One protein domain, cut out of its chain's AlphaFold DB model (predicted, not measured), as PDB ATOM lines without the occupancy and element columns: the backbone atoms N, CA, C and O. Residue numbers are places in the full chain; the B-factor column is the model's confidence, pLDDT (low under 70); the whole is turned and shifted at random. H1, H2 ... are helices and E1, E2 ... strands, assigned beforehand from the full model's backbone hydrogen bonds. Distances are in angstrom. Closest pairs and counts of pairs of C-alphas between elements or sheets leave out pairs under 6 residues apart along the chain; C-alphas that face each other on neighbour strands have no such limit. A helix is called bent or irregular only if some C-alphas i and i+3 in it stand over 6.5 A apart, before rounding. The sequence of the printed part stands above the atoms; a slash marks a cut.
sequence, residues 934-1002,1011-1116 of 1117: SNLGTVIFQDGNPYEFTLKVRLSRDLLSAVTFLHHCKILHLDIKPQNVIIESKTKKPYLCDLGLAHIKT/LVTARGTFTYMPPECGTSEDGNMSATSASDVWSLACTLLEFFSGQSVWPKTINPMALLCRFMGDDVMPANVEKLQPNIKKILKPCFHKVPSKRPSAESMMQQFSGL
ATOM      1  N   SER A 934     -19.363 -19.942  32.451       87.00
ATOM      2  CA  SER A 934     -19.957 -19.002  31.486       87.00
ATOM      3  C   SER A 934     -20.989 -18.100  32.164       87.00
ATOM      4  O   SER A 934     -21.677 -18.523  33.097       87.00
ATOM      5  N   ASN A 935     -21.159 -16.871  31.668       91.81
ATOM      6  CA  ASN A 935     -22.315 -16.052  32.043       91.81
ATOM      7  C   ASN A 935     -23.615 -16.677  31.493       91.81
ATOM      8  O   ASN A 935     -23.611 -17.339  30.452       91.81
ATOM      9  N   LEU A 936     -24.734 -16.458  32.179       92.19
ATOM     10  CA  LEU A 936     -26.028 -17.050  31.846       92.19
ATOM     11  C   LEU A 936     -26.543 -16.576  30.476       92.19
ATOM     12  O   LEU A 936     -27.227 -17.332  29.795       92.19
ATOM     13  N   GLY A 937     -26.164 -15.378  30.019       89.31
ATOM     14  CA  GLY A 937     -26.472 -14.892  28.668       89.31
ATOM     15  C   GLY A 937     -25.844 -15.750  27.562       89.31
ATOM     16  O   GLY A 937     -26.529 -16.121  26.610       89.31
ATOM     17  N   THR A 938     -24.571 -16.130  27.713       88.12
ATOM     18  CA  THR A 938     -23.889 -17.105  26.839       88.12
ATOM     19  C   THR A 938     -24.595 -18.460  26.888       88.12
ATOM     20  O   THR A 938     -24.953 -18.995  25.838       88.12
ATOM     21  N   VAL A 939     -24.916 -18.960  28.087       89.62
ATOM     22  CA  VAL A 939     -25.631 -20.240  28.255       89.62
ATOM     23  C   VAL A 939     -26.981 -20.241  27.530       89.62
ATOM     24  O   VAL A 939     -27.319 -21.221  26.871       89.62
ATOM     25  N   ILE A 940     -27.759 -19.158  27.624       89.88
ATOM     26  CA  ILE A 940     -29.085 -19.059  26.995       89.88
ATOM     27  C   ILE A 940     -28.978 -18.914  25.470       89.88
ATOM     28  O   ILE A 940     -29.681 -19.617  24.747       89.88
ATOM     29  N   PHE A 941     -28.137 -17.998  24.977       88.44
ATOM     30  CA  PHE A 941     -28.199 -17.525  23.586       88.44
ATOM     31  C   PHE A 941     -27.091 -18.030  22.658       88.44
ATOM     32  O   PHE A 941     -27.241 -17.899  21.445       88.44
ATOM     33  N   GLN A 942     -25.992 -18.564  23.195       87.00
ATOM     34  CA  GLN A 942     -24.873 -19.108  22.414       87.00
ATOM     35  C   GLN A 942     -24.815 -20.632  22.551       87.00
ATOM     36  O   GLN A 942     -24.792 -21.329  21.541       87.00
ATOM     37  N   ASP A 943     -24.918 -21.153  23.778       85.62
ATOM     38  CA  ASP A 943     -24.835 -22.597  24.058       85.62
ATOM     39  C   ASP A 943     -26.160 -23.352  23.794       85.62
ATOM     40  O   ASP A 943     -26.271 -24.545  24.075       85.62
ATOM     41  N   GLY A 944     -27.194 -22.667  23.287       79.31
ATOM     42  CA  GLY A 944     -28.506 -23.258  22.991       79.31
ATOM     43  C   GLY A 944     -29.363 -23.589  24.223       79.31
ATOM     44  O   GLY A 944     -30.321 -24.350  24.112       79.31
ATOM     45  N   ASN A 945     -29.041 -23.021  25.390       86.56
ATOM     46  CA  ASN A 945     -29.726 -23.236  26.667       86.56
ATOM     47  C   ASN A 945     -29.825 -24.724  27.092       86.56
ATOM     48  O   ASN A 945     -30.931 -25.223  27.354       86.56
ATOM     49  N   PRO A 946     -28.681 -25.430  27.218       85.62
ATOM     50  CA  PRO A 946     -28.583 -26.895  27.241       85.62
ATOM     51  C   PRO A 946     -28.998 -27.537  28.577       85.62
ATOM     52  O   PRO A 946     -28.641 -28.677  28.866       85.62
ATOM     53  N   TYR A 947     -29.684 -26.799  29.452       91.44
ATOM     54  CA  TYR A 947     -30.048 -27.268  30.786       91.44
ATOM     55  C   TYR A 947     -31.479 -27.803  30.823       91.44
ATOM     56  O   TYR A 947     -32.435 -27.110  30.465       91.44
ATOM     57  N   GLU A 948     -31.607 -29.026  31.327       91.31
ATOM     58  CA  GLU A 948     -32.885 -29.677  31.601       91.31
ATOM     59  C   GLU A 948     -33.731 -28.914  32.626       91.31
ATOM     60  O   GLU A 948     -33.211 -28.174  33.471       91.31
ATOM     61  N   PHE A 949     -35.049 -29.125  32.579       91.25
ATOM     62  CA  PHE A 949     -36.023 -28.390  33.393       91.25
ATOM     63  C   PHE A 949     -35.671 -28.375  34.891       91.25
ATOM     64  O   PHE A 949     -35.574 -27.305  35.491       91.25
ATOM     65  N   THR A 950     -35.391 -29.536  35.488       91.12
ATOM     66  CA  THR A 950     -35.053 -29.660  36.919       91.12
ATOM     67  C   THR A 950     -33.790 -28.875  37.291       91.12
ATOM     68  O   THR A 950     -33.725 -28.258  38.356       91.12
ATOM     69  N   LEU A 951     -32.792 -28.831  36.398       92.25
ATOM     70  CA  LEU A 951     -31.580 -28.038  36.610       92.25
ATOM     71  C   LEU A 951     -31.881 -26.535  36.520       92.25
ATOM     72  O   LEU A 951     -31.393 -25.775  37.356       92.25
ATOM     73  N   LYS A 952     -32.732 -26.107  35.577       94.31
ATOM     74  CA  LYS A 952     -33.202 -24.713  35.478       94.31
ATOM     75  C   LYS A 952     -33.942 -24.269  36.741       94.31
ATOM     76  O   LYS A 952     -33.652 -23.195  37.265       94.31
ATOM     77  N   VAL A 953     -34.834 -25.101  37.285       94.00
ATOM     78  CA  VAL A 953     -35.557 -24.826  38.543       94.00
ATOM     79  C   VAL A 953     -34.588 -24.712  39.727       94.00
ATOM     80  O   VAL A 953     -34.643 -23.722  40.458       94.00
ATOM     81  N   ARG A 954     -33.633 -25.646  39.871       94.56
ATOM     82  CA  ARG A 954     -32.593 -25.601  40.920       94.56
ATOM     83  C   ARG A 954     -31.744 -24.328  40.847       94.56
ATOM     84  O   ARG A 954     -31.599 -23.633  41.846       94.56
ATOM     85  N   LEU A 955     -31.228 -24.000  39.661       94.81
ATOM     86  CA  LEU A 955     -30.442 -22.785  39.418       94.81
ATOM     87  C   LEU A 955     -31.245 -21.512  39.734       94.81
ATOM     88  O   LEU A 955     -30.722 -20.588  40.351       94.81
ATOM     89  N   SER A 956     -32.529 -21.483  39.372       95.69
ATOM     90  CA  SER A 956     -33.419 -20.347  39.647       95.69
ATOM     91  C   SER A 956     -33.645 -20.148  41.146       95.69
ATOM     92  O   SER A 956     -33.559 -19.023  41.632       95.69
ATOM     93  N   ARG A 957     -33.869 -21.236  41.897       95.12
ATOM     94  CA  ARG A 957     -33.985 -21.219  43.364       95.12
ATOM     95  C   ARG A 957     -32.706 -20.705  44.031       95.12
ATOM     96  O   ARG A 957     -32.782 -19.869  44.926       95.12
ATOM     97  N   ASP A 958     -31.543 -21.182  43.598       93.94
ATOM     98  CA  ASP A 958     -30.255 -20.809  44.197       93.94
ATOM     99  C   ASP A 958     -29.908 -19.328  43.923       93.94
ATOM    100  O   ASP A 958     -29.392 -18.635  44.800       93.94
ATOM    101  N   LEU A 959     -30.279 -18.804  42.747       95.62
ATOM    102  CA  LEU A 959     -30.201 -17.372  42.426       95.62
ATOM    103  C   LEU A 959     -31.204 -16.538  43.249       95.62
ATOM    104  O   LEU A 959     -30.855 -15.486  43.782       95.62
ATOM    105  N   LEU A 960     -32.438 -17.025  43.410       95.88
ATOM    106  CA  LEU A 960     -33.455 -16.405  44.265       95.88
ATOM    107  C   LEU A 960     -33.028 -16.352  45.741       95.88
ATOM    108  O   LEU A 960     -33.350 -15.381  46.426       95.88
ATOM    109  N   SER A 961     -32.255 -17.333  46.220       95.75
ATOM    110  CA  SER A 961     -31.646 -17.311  47.557       95.75
ATOM    111  C   SER A 961     -30.655 -16.154  47.720       95.75
ATOM    112  O   SER A 961     -30.724 -15.436  48.718       95.75
ATOM    113  N   ALA A 962     -29.795 -15.908  46.723       95.00
ATOM    114  CA  ALA A 962     -28.859 -14.779  46.732       95.00
ATOM    115  C   ALA A 962     -29.585 -13.423  46.791       95.00
ATOM    116  O   ALA A 962     -29.268 -12.581  47.630       95.00
ATOM    117  N   VAL A 963     -30.605 -13.223  45.949       96.00
ATOM    118  CA  VAL A 963     -31.381 -11.966  45.919       96.00
ATOM    119  C   VAL A 963     -32.191 -11.782  47.208       96.00
ATOM    120  O   VAL A 963     -32.209 -10.692  47.779       96.00
ATOM    121  N   THR A 964     -32.783 -12.857  47.734       95.12
ATOM    122  CA  THR A 964     -33.475 -12.843  49.034       95.12
ATOM    123  C   THR A 964     -32.528 -12.443  50.167       95.12
ATOM    124  O   THR A 964     -32.903 -11.635  51.019       95.12
ATOM    125  N   PHE A 965     -31.293 -12.950  50.171       94.44
ATOM    126  CA  PHE A 965     -30.269 -12.573  51.144       94.44
ATOM    127  C   PHE A 965     -29.890 -11.086  51.038       94.44
ATOM    128  O   PHE A 965     -29.905 -10.387  52.051       94.44
ATOM    129  N   LEU A 966     -29.653 -10.564  49.827       92.75
ATOM    130  CA  LEU A 966     -29.393  -9.132  49.613       92.75
ATOM    131  C   LEU A 966     -30.528  -8.260  50.177       92.75
ATOM    132  O   LEU A 966     -30.268  -7.319  50.930       92.75
ATOM    133  N   HIS A 967     -31.789  -8.617  49.911       93.00
ATOM    134  CA  HIS A 967     -32.960  -7.884  50.414       93.00
ATOM    135  C   HIS A 967     -33.082  -7.929  51.946       93.00
ATOM    136  O   HIS A 967     -33.477  -6.933  52.564       93.00
ATOM    137  N   HIS A 968     -32.686  -9.033  52.586       88.31
ATOM    138  CA  HIS A 968     -32.578  -9.125  54.048       88.31
ATOM    139  C   HIS A 968     -31.483  -8.199  54.596       88.31
ATOM    140  O   HIS A 968     -31.755  -7.413  55.509       88.31
ATOM    141  N   CYS A 969     -30.305  -8.192  53.965       85.44
ATOM    142  CA  CYS A 969     -29.190  -7.276  54.241       85.44
ATOM    143  C   CYS A 969     -29.464  -5.804  53.867       85.44
ATOM    144  O   CYS A 969     -28.595  -4.955  54.065       85.44
ATOM    145  N   LYS A 970     -30.667  -5.487  53.364       85.69
ATOM    146  CA  LYS A 970     -31.106  -4.154  52.910       85.69
ATOM    147  C   LYS A 970     -30.289  -3.599  51.739       85.69
ATOM    148  O   LYS A 970     -30.178  -2.383  51.589       85.69
ATOM    149  N   ILE A 971     -29.768  -4.496  50.907       87.75
ATOM    150  CA  ILE A 971     -29.068  -4.205  49.657       87.75
ATOM    151  C   ILE A 971     -30.051  -4.404  48.495       87.75
ATOM    152  O   ILE A 971     -30.759  -5.410  48.455       87.75
ATOM    153  N   LEU A 972     -30.094  -3.453  47.564       88.94
ATOM    154  CA  LEU A 972     -30.714  -3.604  46.241       88.94
ATOM    155  C   LEU A 972     -29.609  -3.786  45.196       88.94
ATOM    156  O   LEU A 972     -28.557  -3.165  45.346       88.94
ATOM    157  N   HIS A 973     -29.821  -4.608  44.166       89.56
ATOM    158  CA  HIS A 973     -28.791  -4.908  43.156       89.56
ATOM    159  C   HIS A 973     -28.870  -4.005  41.916       89.56
ATOM    160  O   HIS A 973     -27.835  -3.651  41.358       89.56
ATOM    161  N   LEU A 974     -30.080  -3.644  41.483       86.00
ATOM    162  CA  LEU A 974     -30.392  -2.655  40.435       86.00
ATOM    163  C   LEU A 974     -29.918  -2.960  38.992       86.00
ATOM    164  O   LEU A 974     -30.332  -2.265  38.071       86.00
ATOM    165  N   ASP A 975     -29.137  -4.019  38.760       87.50
ATOM    166  CA  ASP A 975     -28.705  -4.465  37.419       87.50
ATOM    167  C   ASP A 975     -28.652  -6.006  37.308       87.50
ATOM    168  O   ASP A 975     -27.666  -6.601  36.872       87.50
ATOM    169  N   ILE A 976     -29.719  -6.686  37.747       91.50
ATOM    170  CA  ILE A 976     -29.846  -8.147  37.599       91.50
ATOM    171  C   ILE A 976     -30.187  -8.481  36.142       91.50
ATOM    172  O   ILE A 976     -31.276  -8.170  35.662       91.50
ATOM    173  N   LYS A 977     -29.262  -9.153  35.453       91.12
ATOM    174  CA  LYS A 977     -29.386  -9.583  34.051       91.12
ATOM    175  C   LYS A 977     -28.576 -10.865  33.798       91.12
ATOM    176  O   LYS A 977     -27.659 -11.144  34.576       91.12
ATOM    177  N   PRO A 978     -28.814 -11.621  32.709       90.88
ATOM    178  CA  PRO A 978     -28.082 -12.855  32.405       90.88
ATOM    179  C   PRO A 978     -26.554 -12.700  32.323       90.88
ATOM    180  O   PRO A 978     -25.823 -13.645  32.604       90.88
ATOM    181  N   GLN A 979     -26.041 -11.524  31.955       89.00
ATOM    182  CA  GLN A 979     -24.598 -11.262  31.905       89.00
ATOM    183  C   GLN A 979     -23.968 -11.167  33.308       89.00
ATOM    184  O   GLN A 979     -22.797 -11.505  33.463       89.00
ATOM    185  N   ASN A 980     -24.755 -10.792  34.325       92.00
ATOM    186  CA  ASN A 980     -24.326 -10.625  35.719       92.00
ATOM    187  C   ASN A 980     -24.604 -11.881  36.579       92.00
ATOM    188  O   ASN A 980     -24.602 -11.833  37.808       92.00
ATOM    189  N   VAL A 981     -24.855 -13.029  35.938       94.00
ATOM    190  CA  VAL A 981     -25.010 -14.336  36.595       94.00
ATOM    191  C   VAL A 981     -24.051 -15.324  35.940       94.00
ATOM    192  O   VAL A 981     -24.203 -15.634  34.763       94.00
ATOM    193  N   ILE A 982     -23.078 -15.847  36.683       93.81
ATOM    194  CA  ILE A 982     -22.111 -16.841  36.191       93.81
ATOM    195  C   ILE A 982     -22.547 -18.238  36.638       93.81
ATOM    196  O   ILE A 982     -22.818 -18.454  37.819       93.81
ATOM    197  N   ILE A 983     -22.593 -19.199  35.715       93.69
ATOM    198  CA  ILE A 983     -22.866 -20.609  36.017       93.69
ATOM    199  C   ILE A 983     -21.549 -21.380  36.030       93.69
ATOM    200  O   ILE A 983     -20.921 -21.576  34.991       93.69
ATOM    201  N   GLU A 984     -21.135 -21.846  37.207       93.62
ATOM    202  CA  GLU A 984     -19.875 -22.573  37.370       93.62
ATOM    203  C   GLU A 984     -19.890 -23.907  36.605       93.62
ATOM    204  O   GLU A 984     -20.783 -24.747  36.779       93.62
ATOM    205  N   SER A 985     -18.867 -24.121  35.778       89.00
ATOM    206  CA  SER A 985     -18.752 -25.225  34.825       89.00
ATOM    207  C   SER A 985     -18.870 -26.600  35.472       89.00
ATOM    208  O   SER A 985     -19.484 -27.487  34.874       89.00
ATOM    209  N   LYS A 986     -18.312 -26.776  36.678       87.94
ATOM    210  CA  LYS A 986     -18.214 -28.072  37.369       87.94
ATOM    211  C   LYS A 986     -19.466 -28.418  38.173       87.94
ATOM    212  O   LYS A 986     -20.045 -29.475  37.957       87.94
ATOM    213  N   THR A 987     -19.901 -27.545  39.083       89.44
ATOM    214  CA  THR A 987     -21.036 -27.843  39.982       89.44
ATOM    215  C   THR A 987     -22.406 -27.491  39.393       89.44
ATOM    216  O   THR A 987     -23.433 -27.942  39.910       89.44
ATOM    217  N   LYS A 988     -22.443 -26.696  38.310       91.12
ATOM    218  CA  LYS A 988     -23.657 -26.046  37.784       91.12
ATOM    219  C   LYS A 988     -24.391 -25.297  38.901       91.12
ATOM    220  O   LYS A 988     -25.546 -25.590  39.221       91.12
ATOM    221  N   LYS A 989     -23.672 -24.361  39.519       93.00
ATOM    222  CA  LYS A 989     -24.136 -23.473  40.588       93.00
ATOM    223  C   LYS A 989     -24.093 -22.021  40.093       93.00
ATOM    224  O   LYS A 989     -23.114 -21.664  39.432       93.00
ATOM    225  N   PRO A 990     -25.115 -21.193  40.378       95.75
ATOM    226  CA  PRO A 990     -25.139 -19.805  39.945       95.75
ATOM    227  C   PRO A 990     -24.399 -18.913  40.944       95.75
ATOM    228  O   PRO A 990     -24.503 -19.109  42.159       95.75
ATOM    229  N   TYR A 991     -23.709 -17.905  40.424       95.69
ATOM    230  CA  TYR A 991     -23.093 -16.826  41.184       95.69
ATOM    231  C   TYR A 991     -23.537 -15.482  40.609       95.69
ATOM    232  O   TYR A 991     -23.272 -15.186  39.445       95.69
ATOM    233  N   LEU A 992     -24.205 -14.678  41.428       94.25
ATOM    234  CA  LEU A 992     -24.563 -13.294  41.127       94.25
ATOM    235  C   LEU A 992     -23.318 -12.402  41.280       94.25
ATOM    236  O   LEU A 992     -22.574 -12.539  42.261       94.25
ATOM    237  N   CYS A 993     -23.057 -11.541  40.297       88.19
ATOM    238  CA  CYS A 993     -21.857 -10.705  40.219       88.19
ATOM    239  C   CYS A 993     -22.161  -9.261  39.773       88.19
ATOM    240  O   CYS A 993     -23.287  -8.932  39.425       88.19
ATOM    241  N   ASP A 994     -21.125  -8.414  39.814       82.00
ATOM    242  CA  ASP A 994     -21.154  -6.960  39.580       82.00
ATOM    243  C   ASP A 994     -22.089  -6.168  40.516       82.00
ATOM    244  O   ASP A 994     -23.207  -5.783  40.179       82.00
ATOM    245  N   LEU A 995     -21.583  -5.884  41.721       81.19
ATOM    246  CA  LEU A 995     -22.277  -5.093  42.743       81.19
ATOM    247  C   LEU A 995     -21.971  -3.584  42.648       81.19
ATOM    248  O   LEU A 995     -22.330  -2.838  43.558       81.19
ATOM    249  N   GLY A 996     -21.356  -3.108  41.557       69.75
ATOM    250  CA  GLY A 996     -20.993  -1.690  41.381       69.75
ATOM    251  C   GLY A 996     -22.187  -0.726  41.317       69.75
ATOM    252  O   GLY A 996     -22.054   0.445  41.655       69.75
ATOM    253  N   LEU A 997     -23.370  -1.223  40.937       63.72
ATOM    254  CA  LEU A 997     -24.635  -0.472  40.955       63.72
ATOM    255  C   LEU A 997     -25.509  -0.749  42.185       63.72
ATOM    256  O   LEU A 997     -26.575  -0.150  42.334       63.72
ATOM    257  N   ALA A 998     -25.079  -1.642  43.077       71.31
ATOM    258  CA  ALA A 998     -25.866  -2.004  44.241       71.31
ATOM    259  C   ALA A 998     -25.881  -0.873  45.292       71.31
ATOM    260  O   ALA A 998     -25.003  -0.007  45.349       71.31
ATOM    261  N   HIS A 999     -26.903  -0.868  46.151       76.31
ATOM    262  CA  HIS A 999     -27.121   0.217  47.110       76.31
ATOM    263  C   HIS A 999     -27.710  -0.271  48.441       76.31
ATOM    264  O   HIS A 999     -28.590  -1.131  48.463       76.31
ATOM    265  N   ILE A1000     -27.243   0.295  49.560       72.62
ATOM    266  CA  ILE A1000     -27.678  -0.053  50.924       72.62
ATOM    267  C   ILE A1000     -28.728   0.951  51.410       72.62
ATOM    268  O   ILE A1000     -28.456   2.149  51.467       72.62
ATOM    269  N   LYS A1001     -29.897   0.481  51.858       62.16
ATOM    270  CA  LYS A1001     -30.912   1.370  52.449       62.16
ATOM    271  C   LYS A1001     -30.460   1.940  53.797       62.16
ATOM    272  O   LYS A1001     -30.107   1.207  54.721       62.16
ATOM    273  N   THR A1002     -30.532   3.261  53.929       53.34
ATOM    274  CA  THR A1002     -30.208   4.005  55.155       53.34
ATOM    275  C   THR A1002     -31.330   3.928  56.198       53.34
ATOM    276  O   THR A1002     -32.490   3.685  55.864       53.34
ATOM    277  N   LEU A1011     -34.495   7.089  46.649       47.22
ATOM    278  CA  LEU A1011     -34.113   7.894  45.489       47.22
ATOM    279  C   LEU A1011     -32.688   7.502  45.091       47.22
ATOM    280  O   LEU A1011     -31.752   7.725  45.856       47.22
ATOM    281  N   VAL A1012     -32.547   6.885  43.922       49.66
ATOM    282  CA  VAL A1012     -31.265   6.481  43.330       49.66
ATOM    283  C   VAL A1012     -31.214   7.045  41.914       49.66
ATOM    284  O   VAL A1012     -32.223   7.007  41.212       49.66
ATOM    285  N   THR A1013     -30.071   7.566  41.470       47.41
ATOM    286  CA  THR A1013     -29.896   8.016  40.080       47.41
ATOM    287  C   THR A1013     -30.224   6.874  39.114       47.41
ATOM    288  O   THR A1013     -29.862   5.728  39.389       47.41
ATOM    289  N   ALA A1014     -30.892   7.155  37.991       52.22
ATOM    290  CA  ALA A1014     -31.219   6.112  37.020       52.22
ATOM    291  C   ALA A1014     -29.949   5.444  36.469       52.22
ATOM    292  O   ALA A1014     -29.119   6.089  35.835       52.22
ATOM    293  N   ARG A1015     -29.764   4.155  36.778       52.78
ATOM    294  CA  ARG A1015     -28.614   3.337  36.372       52.78
ATOM    295  C   ARG A1015     -29.057   1.871  36.287       52.78
ATOM    296  O   ARG A1015     -29.700   1.383  37.212       52.78
ATOM    297  N   GLY A1016     -28.706   1.183  35.200       57.53
ATOM    298  CA  GLY A1016     -29.050  -0.226  34.958       57.53
ATOM    299  C   GLY A1016     -29.280  -0.529  33.473       57.53
ATOM    300  O   GLY A1016     -29.378   0.374  32.642       57.53
ATOM    301  N   THR A1017     -29.355  -1.809  33.110       69.62
ATOM    302  CA  THR A1017     -29.539  -2.232  31.710       69.62
ATOM    303  C   THR A1017     -30.991  -2.055  31.265       69.62
ATOM    304  O   THR A1017     -31.879  -2.752  31.752       69.62
ATOM    305  N   PHE A1018     -31.233  -1.157  30.304       68.94
ATOM    306  CA  PHE A1018     -32.571  -0.643  29.969       68.94
ATOM    307  C   PHE A1018     -33.671  -1.702  29.786       68.94
ATOM    308  O   PHE A1018     -34.749  -1.584  30.361       68.94
ATOM    309  N   THR A1019     -33.394  -2.772  29.040       76.00
ATOM    310  CA  THR A1019     -34.354  -3.855  28.751       76.00
ATOM    311  C   THR A1019     -34.772  -4.681  29.976       76.00
ATOM    312  O   THR A1019     -35.759  -5.416  29.907       76.00
ATOM    313  N   TYR A1020     -34.059  -4.547  31.097       84.25
ATOM    314  CA  TYR A1020     -34.309  -5.235  32.367       84.25
ATOM    315  C   TYR A1020     -34.869  -4.308  33.452       84.25
ATOM    316  O   TYR A1020     -35.198  -4.784  34.539       84.25
ATOM    317  N   MET A1021     -34.992  -3.006  33.186       79.69
ATOM    318  CA  MET A1021     -35.557  -2.059  34.146       79.69
ATOM    319  C   MET A1021     -37.090  -2.154  34.206       79.69
ATOM    320  O   MET A1021     -37.731  -2.457  33.194       79.69
ATOM    321  N   PRO A1022     -37.696  -1.898  35.378       82.19
ATOM    322  CA  PRO A1022     -39.143  -1.887  35.539       82.19
ATOM    323  C   PRO A1022     -39.779  -0.534  35.149       82.19
ATOM    324  O   PRO A1022     -39.090   0.488  35.130       82.19
ATOM    325  N   PRO A1023     -41.104  -0.484  34.894       77.19
ATOM    326  CA  PRO A1023     -41.800   0.724  34.437       77.19
ATOM    327  C   PRO A1023     -41.623   1.958  35.334       77.19
ATOM    328  O   PRO A1023     -41.467   3.062  34.820       77.19
ATOM    329  N   GLU A1024     -41.597   1.792  36.663       75.19
ATOM    330  CA  GLU A1024     -41.467   2.902  37.623       75.19
ATOM    331  C   GLU A1024     -40.115   3.637  37.573       75.19
ATOM    332  O   GLU A1024     -39.969   4.710  38.156       75.19
ATOM    333  N   CYS A1025     -39.121   3.070  36.888       65.19
ATOM    334  CA  CYS A1025     -37.824   3.703  36.671       65.19
ATOM    335  C   CYS A1025     -37.867   4.783  35.577       65.19
ATOM    336  O   CYS A1025     -37.026   5.677  35.587       65.19
ATOM    337  N   GLY A1026     -38.844   4.724  34.665       52.69
ATOM    338  CA  GLY A1026     -38.974   5.611  33.503       52.69
ATOM    339  C   GLY A1026     -40.108   6.636  33.604       52.69
ATOM    340  O   GLY A1026     -40.678   6.994  32.582       52.69
ATOM    341  N   THR A1027     -40.499   7.059  34.813       48.78
ATOM    342  CA  THR A1027     -41.649   7.970  35.026       48.78
ATOM    343  C   THR A1027     -41.393   9.071  36.067       48.78
ATOM    344  O   THR A1027     -42.337   9.594  36.650       48.78
ATOM    345  N   SER A1028     -40.128   9.389  36.361       44.22
ATOM    346  CA  SER A1028     -39.743  10.389  37.371       44.22
ATOM    347  C   SER A1028     -39.334  11.707  36.714       44.22
ATOM    348  O   SER A1028     -38.369  11.732  35.953       44.22
ATOM    349  N   GLU A1029     -40.036  12.799  37.030       36.22
ATOM    350  CA  GLU A1029     -39.775  14.142  36.475       36.22
ATOM    351  C   GLU A1029     -38.401  14.712  36.895       36.22
ATOM    352  O   GLU A1029     -37.829  15.533  36.183       36.22
ATOM    353  N   ASP A1030     -37.836  14.223  38.008       35.19
ATOM    354  CA  ASP A1030     -36.571  14.695  38.597       35.19
ATOM    355  C   ASP A1030     -35.334  13.846  38.208       35.19
ATOM    356  O   ASP A1030     -34.250  14.030  38.766       35.19
ATOM    357  N   GLY A1031     -35.478  12.839  37.336       42.66
ATOM    358  CA  GLY A1031     -34.384  11.932  36.927       42.66
ATOM    359  C   GLY A1031     -33.887  10.940  38.000       42.66
ATOM    360  O   GLY A1031     -33.028  10.098  37.725       42.66
ATOM    361  N   ASN A1032     -34.436  10.988  39.218       43.53
ATOM    362  CA  ASN A1032     -34.162  10.026  40.291       43.53
ATOM    363  C   ASN A1032     -35.190   8.884  40.287       43.53
ATOM    364  O   ASN A1032     -36.394   9.125  40.375       43.53
ATOM    365  N   MET A1033     -34.731   7.632  40.263       56.25
ATOM    366  CA  MET A1033     -35.586   6.447  40.362       56.25
ATOM    367  C   MET A1033     -36.033   6.188  41.802       56.25
ATOM    368  O   MET A1033     -35.245   6.252  42.743       56.25
ATOM    369  N   SER A1034     -37.294   5.786  41.949       62.28
ATOM    370  CA  SER A1034     -37.896   5.301  43.195       62.28
ATOM    371  C   SER A1034     -37.632   3.791  43.370       62.28
ATOM    372  O   SER A1034     -38.535   2.963  43.226       62.28
ATOM    373  N   ALA A1035     -36.387   3.409  43.669       70.31
ATOM    374  CA  ALA A1035     -35.961   2.007  43.688       70.31
ATOM    375  C   ALA A1035     -36.445   1.226  44.932       70.31
ATOM    376  O   ALA A1035     -36.411   1.709  46.075       70.31
ATOM    377  N   THR A1036     -36.872  -0.025  44.723       83.75
ATOM    378  CA  THR A1036     -37.324  -0.946  45.785       83.75
ATOM    379  C   THR A1036     -36.903  -2.396  45.506       83.75
ATOM    380  O   THR A1036     -36.420  -2.713  44.426       83.75
ATOM    381  N   SER A1037     -37.131  -3.314  46.452       87.25
ATOM    382  CA  SER A1037     -36.935  -4.757  46.224       87.25
ATOM    383  C   SER A1037     -37.827  -5.314  45.105       87.25
ATOM    384  O   SER A1037     -37.449  -6.276  44.443       87.25
ATOM    385  N   ALA A1038     -38.980  -4.686  44.843       88.06
ATOM    386  CA  ALA A1038     -39.856  -5.026  43.724       88.06
ATOM    387  C   ALA A1038     -39.263  -4.641  42.350       88.06
ATOM    388  O   ALA A1038     -39.741  -5.126  41.322       88.06
ATOM    389  N   SER A1039     -38.225  -3.799  42.323       88.69
ATOM    390  CA  SER A1039     -37.472  -3.454  41.115       88.69
ATOM    391  C   SER A1039     -36.484  -4.576  40.759       88.69
ATOM    392  O   SER A1039     -36.530  -5.084  39.643       88.69
ATOM    393  N   ASP A1040     -35.712  -5.082  41.732       92.12
ATOM    394  CA  ASP A1040     -34.864  -6.280  41.551       92.12
ATOM    395  C   ASP A1040     -35.689  -7.518  41.141       92.12
ATOM    396  O   ASP A1040     -35.255  -8.306  40.302       92.12
ATOM    397  N   VAL A1041     -36.895  -7.690  41.704       94.50
ATOM    398  CA  VAL A1041     -37.820  -8.784  41.342       94.50
ATOM    399  C   VAL A1041     -38.216  -8.735  39.865       94.50
ATOM    400  O   VAL A1041     -38.317  -9.787  39.236       94.50
ATOM    401  N   TRP A1042     -38.409  -7.546  39.287       94.12
ATOM    402  CA  TRP A1042     -38.716  -7.403  37.861       94.12
ATOM    403  C   TRP A1042     -37.524  -7.815  36.990       94.12
ATOM    404  O   TRP A1042     -37.669  -8.659  36.108       94.12
ATOM    405  N   SER A1043     -36.329  -7.289  37.269       92.44
ATOM    406  CA  SER A1043     -35.107  -7.606  36.512       92.44
ATOM    407  C   SER A1043     -34.723  -9.092  36.624       92.44
ATOM    408  O   SER A1043     -34.316  -9.729  35.645       92.44
ATOM    409  N   LEU A1044     -34.959  -9.696  37.793       94.50
ATOM    410  CA  LEU A1044     -34.836 -11.137  38.001       94.50
ATOM    411  C   LEU A1044     -35.901 -11.928  37.226       94.50
ATOM    412  O   LEU A1044     -35.568 -12.937  36.610       94.50
ATOM    413  N   ALA A1045     -37.160 -11.479  37.196       95.19
ATOM    414  CA  ALA A1045     -38.210 -12.125  36.409       95.19
ATOM    415  C   ALA A1045     -37.926 -12.063  34.900       95.19
ATOM    416  O   ALA A1045     -38.131 -13.067  34.221       95.19
ATOM    417  N   CYS A1046     -37.380 -10.952  34.390       93.56
ATOM    418  CA  CYS A1046     -36.824 -10.857  33.037       93.56
ATOM    419  C   CYS A1046     -35.738 -11.923  32.805       93.56
ATOM    420  O   CYS A1046     -35.840 -12.720  31.876       93.56
ATOM    421  N   THR A1047     -34.740 -11.996  33.691       94.50
ATOM    422  CA  THR A1047     -33.631 -12.968  33.604       94.50
ATOM    423  C   THR A1047     -34.126 -14.422  33.589       94.50
ATOM    424  O   THR A1047     -33.685 -15.227  32.767       94.50
ATOM    425  N   LEU A1048     -35.080 -14.772  34.458       95.25
ATOM    426  CA  LEU A1048     -35.661 -16.119  34.523       95.25
ATOM    427  C   LEU A1048     -36.560 -16.432  33.316       95.25
ATOM    428  O   LEU A1048     -36.578 -17.565  32.839       95.25
ATOM    429  N   LEU A1049     -37.279 -15.443  32.788       94.50
ATOM    430  CA  LEU A1049     -38.100 -15.580  31.586       94.50
ATOM    431  C   LEU A1049     -37.249 -15.933  30.358       94.50
ATOM    432  O   LEU A1049     -37.616 -16.853  29.622       94.50
ATOM    433  N   GLU A1050     -36.094 -15.288  30.160       93.56
ATOM    434  CA  GLU A1050     -35.151 -15.691  29.104       93.56
ATOM    435  C   GLU A1050     -34.596 -17.096  29.361       93.56
ATOM    436  O   GLU A1050     -34.545 -17.927  28.454       93.56
ATOM    437  N   PHE A1051     -34.260 -17.407  30.617       94.31
ATOM    438  CA  PHE A1051     -33.679 -18.696  30.983       94.31
ATOM    439  C   PHE A1051     -34.623 -19.890  30.772       94.31
ATOM    440  O   PHE A1051     -34.171 -20.958  30.354       94.31
ATOM    441  N   PHE A1052     -35.929 -19.733  30.995       93.75
ATOM    442  CA  PHE A1052     -36.904 -20.796  30.721       93.75
ATOM    443  C   PHE A1052     -37.418 -20.813  29.278       93.75
ATOM    444  O   PHE A1052     -37.745 -21.891  28.787       93.75
ATOM    445  N   SER A1053     -37.490 -19.668  28.591       90.62
ATOM    446  CA  SER A1053     -38.012 -19.610  27.215       90.62
ATOM    447  C   SER A1053     -36.954 -19.806  26.124       90.62
ATOM    448  O   SER A1053     -37.311 -20.150  24.999       90.62
ATOM    449  N   GLY A1054     -35.671 -19.551  26.413       88.00
ATOM    450  CA  GLY A1054     -34.617 -19.454  25.393       88.00
ATOM    451  C   GLY A1054     -34.773 -18.253  24.447       88.00
ATOM    452  O   GLY A1054     -34.047 -18.145  23.463       88.00
ATOM    453  N   GLN A1055     -35.730 -17.359  24.714       87.94
ATOM    454  CA  GLN A1055     -36.048 -16.189  23.899       87.94
ATOM    455  C   GLN A1055     -35.779 -14.928  24.715       87.94
ATOM    456  O   GLN A1055     -36.092 -14.885  25.903       87.94
ATOM    457  N   SER A1056     -35.235 -13.891  24.076       84.94
ATOM    458  CA  SER A1056     -35.065 -12.592  24.728       84.94
ATOM    459  C   SER A1056     -36.420 -12.051  25.213       84.94
ATOM    460  O   SER A1056     -37.430 -12.262  24.535       84.94
ATOM    461  N   VAL A1057     -36.464 -11.374  26.370       85.75
ATOM    462  CA  VAL A1057     -37.713 -10.822  26.957       85.75
ATOM    463  C   VAL A1057     -38.452  -9.955  25.943       85.75
ATOM    464  O   VAL A1057     -39.670 -10.034  25.789       85.75
ATOM    465  N   TRP A1058     -37.672  -9.158  25.222       85.00
ATOM    466  CA  TRP A1058     -38.126  -8.269  24.174       85.00
ATOM    467  C   TRP A1058     -37.401  -8.606  22.862       85.00
ATOM    468  O   TRP A1058     -36.300  -9.166  22.898       85.00
ATOM    469  N   PRO A1059     -37.974  -8.274  21.690       74.94
ATOM    470  CA  PRO A1059     -37.281  -8.424  20.412       74.94
ATOM    471  C   PRO A1059     -35.912  -7.730  20.434       74.94
ATOM    472  O   PRO A1059     -35.808  -6.611  20.923       74.94
ATOM    473  N   LYS A1060     -34.872  -8.330  19.841       64.44
ATOM    474  CA  LYS A1060     -33.539  -7.691  19.743       64.44
ATOM    475  C   LYS A1060     -33.551  -6.361  18.971       64.44
ATOM    476  O   LYS A1060     -32.620  -5.581  19.096       64.44
ATOM    477  N   THR A1061     -34.599  -6.125  18.184       58.41
ATOM    478  CA  THR A1061     -34.871  -4.896  17.426       58.41
ATOM    479  C   THR A1061     -35.751  -3.889  18.174       58.41
ATOM    480  O   THR A1061     -36.093  -2.854  17.604       58.41
ATOM    481  N   ILE A1062     -36.170  -4.166  19.418       62.50
ATOM    482  CA  ILE A1062     -36.948  -3.196  20.194       62.50
ATOM    483  C   ILE A1062     -36.041  -2.009  20.525       62.50
ATOM    484  O   ILE A1062     -35.029  -2.152  21.211       62.50
ATOM    485  N   ASN A1063     -36.382  -0.821  20.028       57.28
ATOM    486  CA  ASN A1063     -35.691   0.373  20.492       57.28
ATOM    487  C   ASN A1063     -36.175   0.716  21.921       57.28
ATOM    488  O   ASN A1063     -37.297   0.348  22.300       57.28
ATOM    489  N   PRO A1064     -35.358   1.418  22.729       52.44
ATOM    490  CA  PRO A1064     -35.723   1.786  24.097       52.44
ATOM    491  C   PRO A1064     -37.085   2.490  24.195       52.44
ATOM    492  O   PRO A1064     -37.857   2.272  25.127       52.44
ATOM    493  N   MET A1065     -37.424   3.276  23.175       51.81
ATOM    494  CA  MET A1065     -38.645   4.070  23.132       51.81
ATOM    495  C   MET A1065     -39.923   3.271  22.898       51.81
ATOM    496  O   MET A1065     -40.942   3.578  23.504       51.81
ATOM    497  N   ALA A1066     -39.890   2.223  22.079       61.09
ATOM    498  CA  ALA A1066     -41.028   1.330  21.886       61.09
ATOM    499  C   ALA A1066     -41.371   0.591  23.188       61.09
ATOM    500  O   ALA A1066     -42.546   0.422  23.518       61.09
ATOM    501  N   LEU A1067     -40.346   0.208  23.958       66.12
ATOM    502  CA  LEU A1067     -40.522  -0.389  25.280       66.12
ATOM    503  C   LEU A1067     -41.033   0.637  26.307       66.12
ATOM    504  O   LEU A1067     -41.940   0.325  27.073       66.12
ATOM    505  N   LEU A1068     -40.536   1.876  26.278       59.75
ATOM    506  CA  LEU A1068     -41.018   2.943  27.157       59.75
ATOM    507  C   LEU A1068     -42.482   3.323  26.875       59.75
ATOM    508  O   LEU A1068     -43.282   3.405  27.802       59.75
ATOM    509  N   CYS A1069     -42.874   3.452  25.604       59.50
ATOM    510  CA  CYS A1069     -44.273   3.650  25.208       59.50
ATOM    511  C   CYS A1069     -45.172   2.501  25.700       59.50
ATOM    512  O   CYS A1069     -46.293   2.741  26.148       59.50
ATOM    513  N   ARG A1070     -44.669   1.259  25.675       67.94
ATOM    514  CA  ARG A1070     -45.357   0.085  26.238       67.94
ATOM    515  C   ARG A1070     -45.477   0.159  27.766       67.94
ATOM    516  O   ARG A1070     -46.520  -0.199  28.299       67.94
ATOM    517  N   PHE A1071     -44.462   0.667  28.466       71.31
ATOM    518  CA  PHE A1071     -44.501   0.904  29.918       71.31
ATOM    519  C   PHE A1071     -45.449   2.044  30.326       71.31
ATOM    520  O   PHE A1071     -46.062   1.977  31.396       71.31
ATOM    521  N   MET A1072     -45.610   3.063  29.477       59.59
ATOM    522  CA  MET A1072     -46.585   4.140  29.679       59.59
ATOM    523  C   MET A1072     -48.029   3.643  29.503       59.59
ATOM    524  O   MET A1072     -48.878   3.983  30.328       59.59
ATOM    525  N   GLY A1073     -48.293   2.794  28.501       60.34
ATOM    526  CA  GLY A1073     -49.595   2.148  28.273       60.34
ATOM    527  C   GLY A1073     -49.987   1.098  29.326       60.34
ATOM    528  O   GLY A1073     -49.253   0.839  30.283       60.34
ATOM    529  N   ASP A1074     -51.165   0.492  29.179       58.25
ATOM    530  CA  ASP A1074     -51.720  -0.421  30.196       58.25
ATOM    531  C   ASP A1074     -51.081  -1.821  30.210       58.25
ATOM    532  O   ASP A1074     -51.004  -2.457  31.264       58.25
ATOM    533  N   ASP A1075     -50.576  -2.295  29.067       67.44
ATOM    534  CA  ASP A1075     -49.962  -3.620  28.929       67.44
ATOM    535  C   ASP A1075     -48.427  -3.575  29.012       67.44
ATOM    536  O   ASP A1075     -47.720  -3.457  28.009       67.44
ATOM    537  N   VAL A1076     -47.913  -3.750  30.231       78.62
ATOM    538  CA  VAL A1076     -46.469  -3.847  30.514       78.62
ATOM    539  C   VAL A1076     -45.926  -5.288  30.468       78.62
ATOM    540  O   VAL A1076     -44.750  -5.512  30.748       78.62
ATOM    541  N   MET A1077     -46.759  -6.285  30.139       84.44
ATOM    542  CA  MET A1077     -46.404  -7.711  30.197       84.44
ATOM    543  C   MET A1077     -45.526  -8.118  28.996       84.44
ATOM    544  O   MET A1077     -45.852  -7.771  27.858       84.44
ATOM    545  N   PRO A1078     -44.447  -8.903  29.167       86.19
ATOM    546  CA  PRO A1078     -43.741  -9.501  28.034       86.19
ATOM    547  C   PRO A1078     -44.559 -10.635  27.392       86.19
ATOM    548  O   PRO A1078     -44.991 -11.573  28.064       86.19
ATOM    549  N   ALA A1079     -44.752 -10.595  26.070       83.50
ATOM    550  CA  ALA A1079     -45.615 -11.549  25.358       83.50
ATOM    551  C   ALA A1079     -45.115 -13.011  25.407       83.50
ATOM    552  O   ALA A1079     -45.899 -13.953  25.287       83.50
ATOM    553  N   ASN A1080     -43.813 -13.233  25.606       85.44
ATOM    554  CA  ASN A1080     -43.224 -14.565  25.762       85.44
ATOM    555  C   ASN A1080     -43.506 -15.214  27.134       85.44
ATOM    556  O   ASN A1080     -43.375 -16.433  27.232       85.44
ATOM    557  N   VAL A1081     -43.987 -14.474  28.147       89.69
ATOM    558  CA  VAL A1081     -44.484 -15.059  29.418       89.69
ATOM    559  C   VAL A1081     -45.603 -16.066  29.156       89.69
ATOM    560  O   VAL A1081     -45.689 -17.100  29.818       89.69
ATOM    561  N   GLU A1082     -46.443 -15.807  28.153       86.44
ATOM    562  CA  GLU A1082     -47.557 -16.688  27.813       86.44
ATOM    563  C   GLU A1082     -47.112 -18.047  27.248       86.44
ATOM    564  O   GLU A1082     -47.877 -19.006  27.372       86.44
ATOM    565  N   LYS A1083     -45.878 -18.139  26.718       84.00
ATOM    566  CA  LYS A1083     -45.259 -19.350  26.141       84.00
ATOM    567  C   LYS A1083     -44.577 -20.259  27.176       84.00
ATOM    568  O   LYS A1083     -44.100 -21.333  26.817       84.00
ATOM    569  N   LEU A1084     -44.476 -19.832  28.435       91.06
ATOM    570  CA  LEU A1084     -43.862 -20.618  29.508       91.06
ATOM    571  C   LEU A1084     -44.746 -21.799  29.937       91.06
ATOM    572  O   LEU A1084     -45.974 -21.733  29.864       91.06
ATOM    573  N   GLN A1085     -44.118 -22.852  30.474       89.25
ATOM    574  CA  GLN A1085     -44.840 -23.961  31.107       89.25
ATOM    575  C   GLN A1085     -45.759 -23.449  32.242       89.25
ATOM    576  O   GLN A1085     -45.370 -22.509  32.945       89.25
ATOM    577  N   PRO A1086     -46.953 -24.039  32.469       90.81
ATOM    578  CA  PRO A1086     -47.965 -23.478  33.374       90.81
ATOM    579  C   PRO A1086     -47.484 -23.222  34.810       90.81
ATOM    580  O   PRO A1086     -47.860 -22.222  35.423       90.81
ATOM    581  N   ASN A1087     -46.623 -24.097  35.330       91.19
ATOM    582  CA  ASN A1087     -45.984 -23.978  36.640       91.19
ATOM    583  C   ASN A1087     -45.045 -22.759  36.732       91.19
ATOM    584  O   ASN A1087     -45.194 -21.954  37.646       91.19
ATOM    585  N   ILE A1088     -44.142 -22.561  35.765       94.19
ATOM    586  CA  ILE A1088     -43.229 -21.403  35.721       94.19
ATOM    587  C   ILE A1088     -44.000 -20.106  35.442       94.19
ATOM    588  O   ILE A1088     -43.774 -19.085  36.093       94.19
ATOM    589  N   LYS A1089     -44.970 -20.154  34.520       94.25
ATOM    590  CA  LYS A1089     -45.855 -19.035  34.166       94.25
ATOM    591  C   LYS A1089     -46.608 -18.493  35.381       94.25
ATOM    592  O   LYS A1089     -46.694 -17.277  35.542       94.25
ATOM    593  N   LYS A1090     -47.104 -19.376  36.257       93.50
ATOM    594  CA  LYS A1090     -47.783 -19.007  37.511       93.50
ATOM    595  C   LYS A1090     -46.887 -18.190  38.452       93.50
ATOM    596  O   LYS A1090     -47.399 -17.292  39.113       93.50
ATOM    597  N   ILE A1091     -45.579 -18.465  38.481       94.44
ATOM    598  CA  ILE A1091     -44.612 -17.764  39.342       94.44
ATOM    599  C   ILE A1091     -44.156 -16.440  38.711       94.44
ATOM    600  O   ILE A1091     -44.095 -15.420  39.394       94.44
ATOM    601  N   LEU A1092     -43.842 -16.431  37.409       95.25
ATOM    602  CA  LEU A1092     -43.261 -15.250  36.755       95.25
ATOM    603  C   LEU A1092     -44.301 -14.193  36.351       95.25
ATOM    604  O   LEU A1092     -44.011 -13.004  36.453       95.25
ATOM    605  N   LYS A1093     -45.524 -14.573  35.952       93.62
ATOM    606  CA  LYS A1093     -46.545 -13.610  35.485       93.62
ATOM    607  C   LYS A1093     -46.895 -12.509  36.513       93.62
ATOM    608  O   LYS A1093     -46.967 -11.352  36.101       93.62
ATOM    609  N   PRO A1094     -47.045 -12.785  37.826       93.62
ATOM    610  CA  PRO A1094     -47.271 -11.742  38.838       93.62
ATOM    611  C   PRO A1094     -46.115 -10.742  39.014       93.62
ATOM    612  O   PRO A1094     -46.324  -9.650  39.540       93.62
ATOM    613  N   CYS A1095     -44.896 -11.085  38.582       93.81
ATOM    614  CA  CYS A1095     -43.729 -10.208  38.711       93.81
ATOM    615  C   CYS A1095     -43.794  -9.007  37.757       93.81
ATOM    616  O   CYS A1095     -43.247  -7.953  38.067       93.81
ATOM    617  N   PHE A1096     -44.520  -9.126  36.643       91.81
ATOM    618  CA  PHE A1096     -44.666  -8.073  35.634       91.81
ATOM    619  C   PHE A1096     -45.848  -7.125  35.902       91.81
ATOM    620  O   PHE A1096     -46.456  -6.586  34.981       91.81
ATOM    621  N   HIS A1097     -46.212  -6.908  37.168       88.88
ATOM    622  CA  HIS A1097     -47.265  -5.956  37.521       88.88
ATOM    623  C   HIS A1097     -46.748  -4.500  37.466       88.88
ATOM    624  O   HIS A1097     -45.700  -4.193  38.041       88.88
ATOM    625  N   LYS A1098     -47.498  -3.583  36.824       81.62
ATOM    626  CA  LYS A1098     -47.129  -2.154  36.661       81.62
ATOM    627  C   LYS A1098     -46.899  -1.451  38.007       81.62
ATOM    628  O   LYS A1098     -45.857  -0.848  38.215       81.62
ATOM    629  N   VAL A1099     -47.826  -1.611  38.957       83.56
ATOM    630  CA  VAL A1099     -47.664  -1.146  40.354       83.56
ATOM    631  C   VAL A1099     -46.673  -2.053  41.114       83.56
ATOM    632  O   VAL A1099     -46.982  -3.242  41.252       83.56
ATOM    633  N   PRO A1100     -45.552  -1.537  41.668       85.62
ATOM    634  CA  PRO A1100     -44.508  -2.369  42.284       85.62
ATOM    635  C   PRO A1100     -44.949  -3.129  43.541       85.62
ATOM    636  O   PRO A1100     -44.547  -4.271  43.738       85.62
ATOM    637  N   SER A1101     -45.823  -2.545  44.369       82.88
ATOM    638  CA  SER A1101     -46.306  -3.162  45.619       82.88
ATOM    639  C   SER A1101     -47.184  -4.405  45.425       82.88
ATOM    640  O   SER A1101     -47.488  -5.089  46.400       82.88
ATOM    641  N   LYS A1102     -47.589  -4.708  44.185       88.69
ATOM    642  CA  LYS A1102     -48.344  -5.917  43.818       88.69
ATOM    643  C   LYS A1102     -47.457  -7.054  43.283       88.69
ATOM    644  O   LYS A1102     -47.979  -8.131  43.004       88.69
ATOM    645  N   ARG A1103     -46.143  -6.841  43.132       93.25
ATOM    646  CA  ARG A1103     -45.182  -7.892  42.751       93.25
ATOM    647  C   ARG A1103     -44.856  -8.776  43.972       93.25
ATOM    648  O   ARG A1103     -44.821  -8.256  45.089       93.25
ATOM    649  N   PRO A1104     -44.611 -10.088  43.799       94.38
ATOM    650  CA  PRO A1104     -44.194 -10.963  44.896       94.38
ATOM    651  C   PRO A1104     -42.791 -10.597  45.409       94.38
ATOM    652  O   PRO A1104     -42.019  -9.930  44.723       94.38
ATOM    653  N   SER A1105     -42.425 -11.064  46.604       95.12
ATOM    654  CA  SER A1105     -41.037 -10.989  47.079       95.12
ATOM    655  C   SER A1105     -40.164 -12.071  46.429       95.12
ATOM    656  O   SER A1105     -40.655 -13.146  46.074       95.12
ATOM    657  N   ALA A1106     -38.849 -11.829  46.347       93.62
ATOM    658  CA  ALA A1106     -37.880 -12.848  45.924       93.62
ATOM    659  C   ALA A1106     -37.964 -14.119  46.797       93.62
ATOM    660  O   ALA A1106     -37.869 -15.232  46.287       93.62
ATOM    661  N   GLU A1107     -38.254 -13.970  48.091       94.62
ATOM    662  CA  GLU A1107     -38.480 -15.090  49.007       94.62
ATOM    663  C   GLU A1107     -39.727 -15.911  48.636       94.62
ATOM    664  O   GLU A1107     -39.673 -17.139  48.574       94.62
ATOM    665  N   SER A1108     -40.845 -15.249  48.316       94.94
ATOM    666  CA  SER A1108     -42.076 -15.920  47.877       94.94
ATOM    667  C   SER A1108     -41.878 -16.657  46.549       94.94
ATOM    668  O   SER A1108     -42.386 -17.765  46.370       94.94
ATOM    669  N   MET A1109     -41.097 -16.086  45.628       95.88
ATOM    670  CA  MET A1109     -40.677 -16.776  44.406       95.88
ATOM    671  C   MET A1109     -39.781 -17.983  44.729       95.88
ATOM    672  O   MET A1109     -40.006 -19.060  44.182       95.88
ATOM    673  N   MET A1110     -38.808 -17.848  45.640       94.25
ATOM    674  CA  MET A1110     -37.907 -18.932  46.060       94.25
ATOM    675  C   MET A1110     -38.675 -20.131  46.628       94.25
ATOM    676  O   MET A1110     -38.383 -21.275  46.275       94.25
ATOM    677  N   GLN A1111     -39.679 -19.878  47.473       92.25
ATOM    678  CA  GLN A1111     -40.556 -20.911  48.032       92.25
ATOM    679  C   GLN A1111     -41.359 -21.615  46.928       92.25
ATOM    680  O   GLN A1111     -41.389 -22.843  46.882       92.25
ATOM    681  N   GLN A1112     -41.935 -20.859  45.987       92.81
ATOM    682  CA  GLN A1112     -42.682 -21.433  44.863       92.81
ATOM    683  C   GLN A1112     -41.798 -22.269  43.926       92.81
ATOM    684  O   GLN A1112     -42.200 -23.364  43.549       92.81
ATOM    685  N   PHE A1113     -40.585 -21.810  43.598       91.62
ATOM    686  CA  PHE A1113     -39.612 -22.589  42.819       91.62
ATOM    687  C   PHE A1113     -39.133 -23.843  43.563       91.62
ATOM    688  O   PHE A1113     -38.892 -24.869  42.933       91.62
ATOM    689  N   SER A1114     -39.028 -23.791  44.894       88.81
ATOM    690  CA  SER A1114     -38.665 -24.959  45.710       88.81
ATOM    691  C   SER A1114     -39.746 -26.045  45.696       88.81
ATOM    692  O   SER A1114     -39.410 -27.215  45.808       88.81
ATOM    693  N   GLY A1115     -41.018 -25.676  45.506       86.62
ATOM    694  CA  GLY A1115     -42.136 -26.613  45.330       86.62
ATOM    695  C   GLY A1115     -42.288 -27.191  43.914       86.62
ATOM    696  O   GLY A1115     -43.308 -27.815  43.636       86.62
ATOM    697  N   LEU A1116     -41.324 -26.954  43.011       85.75
ATOM    698  CA  LEU A1116     -41.277 -27.524  41.654       85.75
ATOM    699  C   LEU A1116     -40.152 -28.562  41.458       85.75
ATOM    700  O   LEU A1116     -39.945 -29.003  40.325       85.75
TER     701      LEU A1116
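Overview. This is residues 934 to 1002 and 1011 to 1116 of the 1117 residues of the protein "RING-type E3 ubiquitin transferase" of Strongylocentrotus purpuratus (UniProt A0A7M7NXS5). A rounded, mostly helical body is built round H4, which runs through the middle, with H2 and H7 beside it and H8 bridging H2 and H7. The small hairpin E1 E2 packs on the side of H2 away from H8, while the sheet E3 E4, H3 and H5 form a less confident region at the other end of the long axis. The printed part has 175 residues with eight named helices and four named strands, in the order H1 H2 E1 E2 E3 H3 E4 H4 H5 H6 H7 H8; both two-stranded sheets are antiparallel. It is compact, with a radius of gyration of the C-alphas of 15.3 A and spans of 46 by 36 by 28 A.

Arrangement. E1, residues 981 to 984, and E2, residues 990 to 992, form an antiparallel hairpin; N 982 and O 991 are 2.8 A apart, within hydrogen-bond range. The closest C-alphas of E2 and H2, residues 949 to 968, are those of Pro 990 and Leu 955, 6.1 A apart. H2 touches H8, residues 1106 to 1114, at Arg 957 and Met 1110, their closest C-alphas, 5.3 A apart, at a shallow tilt of 26 degrees, opposite ways. H2 also touches the hub, H4, residues 1037 to 1053, at a shallow tilt of 12 degrees, opposite ways; the closest C-alphas, His 967 and Ser 1037, are 6.6 A apart. H4 touches H7, residues 1086 to 1096, with the C-alphas of Trp 1042 and Cys 1095 closest at 5.8 A. H7 and H8 form a helical hairpin and only just touch, with 3 pairs of C-alphas within 8 A, the closest being Ile 1091 and Met 1109 at 6.5 A. With residues 1049 to 1053 alone H4 touches H6, residues 1079 to 1083, the C-alphas of Leu 1049 and Val 1081 being closest at 6.8 A. With residues 1050 to 1051 alone it only just touches H1, residues 936 to 941, with 3 pairs of C-alphas within 8 A, Phe 1051 and Ile 940 closest at 6.1 A. E3, residues 1011 to 1013, and E4, residues 1032 to 1035, are antiparallel, with N 1033 and O 1012 2.8 A apart. H5, residues 1064 to 1072, touches H3, residues 1023 to 1026, at Phe 1071 and Pro 1023, their closest C-alphas, 5.3 A apart. Every O i to N i+4 pair is within hydrogen-bond range in H1, H2, H4, H5 and H8; H6 has 0 of 1, with 2 of 2 O i to N i+3 pairs, H7 has 3 of 7, with 4 of 8, and H3 is too short for such a pair.

Along the chain. H1 begins at C-alpha 936 (-26.028, -17.050, 31.846). H2 measures 28.5 A, H4 24.1 A and H7 15.9 A; H7 is only just irregular, with C-alphas 1091 and 1094 6.6 A apart. H8 ends at C-alpha 1114 (-38.665, -24.959, 45.710).

Size, cuts and confidence. The two C-alphas farthest apart, those of Lys 986 and Glu 1029, are 47.4 A apart. Residues 1003 to 1010 are not printed, and C-alphas 1002 and 1011 are 11.1 A apart across this cut. The link from H2 to E1 is long, with 12 residues. Mean pLDDT of the printed part is 82.4; 37 residues are under 70, among them 1011 to 1018, 1025 to 1034 and 1060 to 1070.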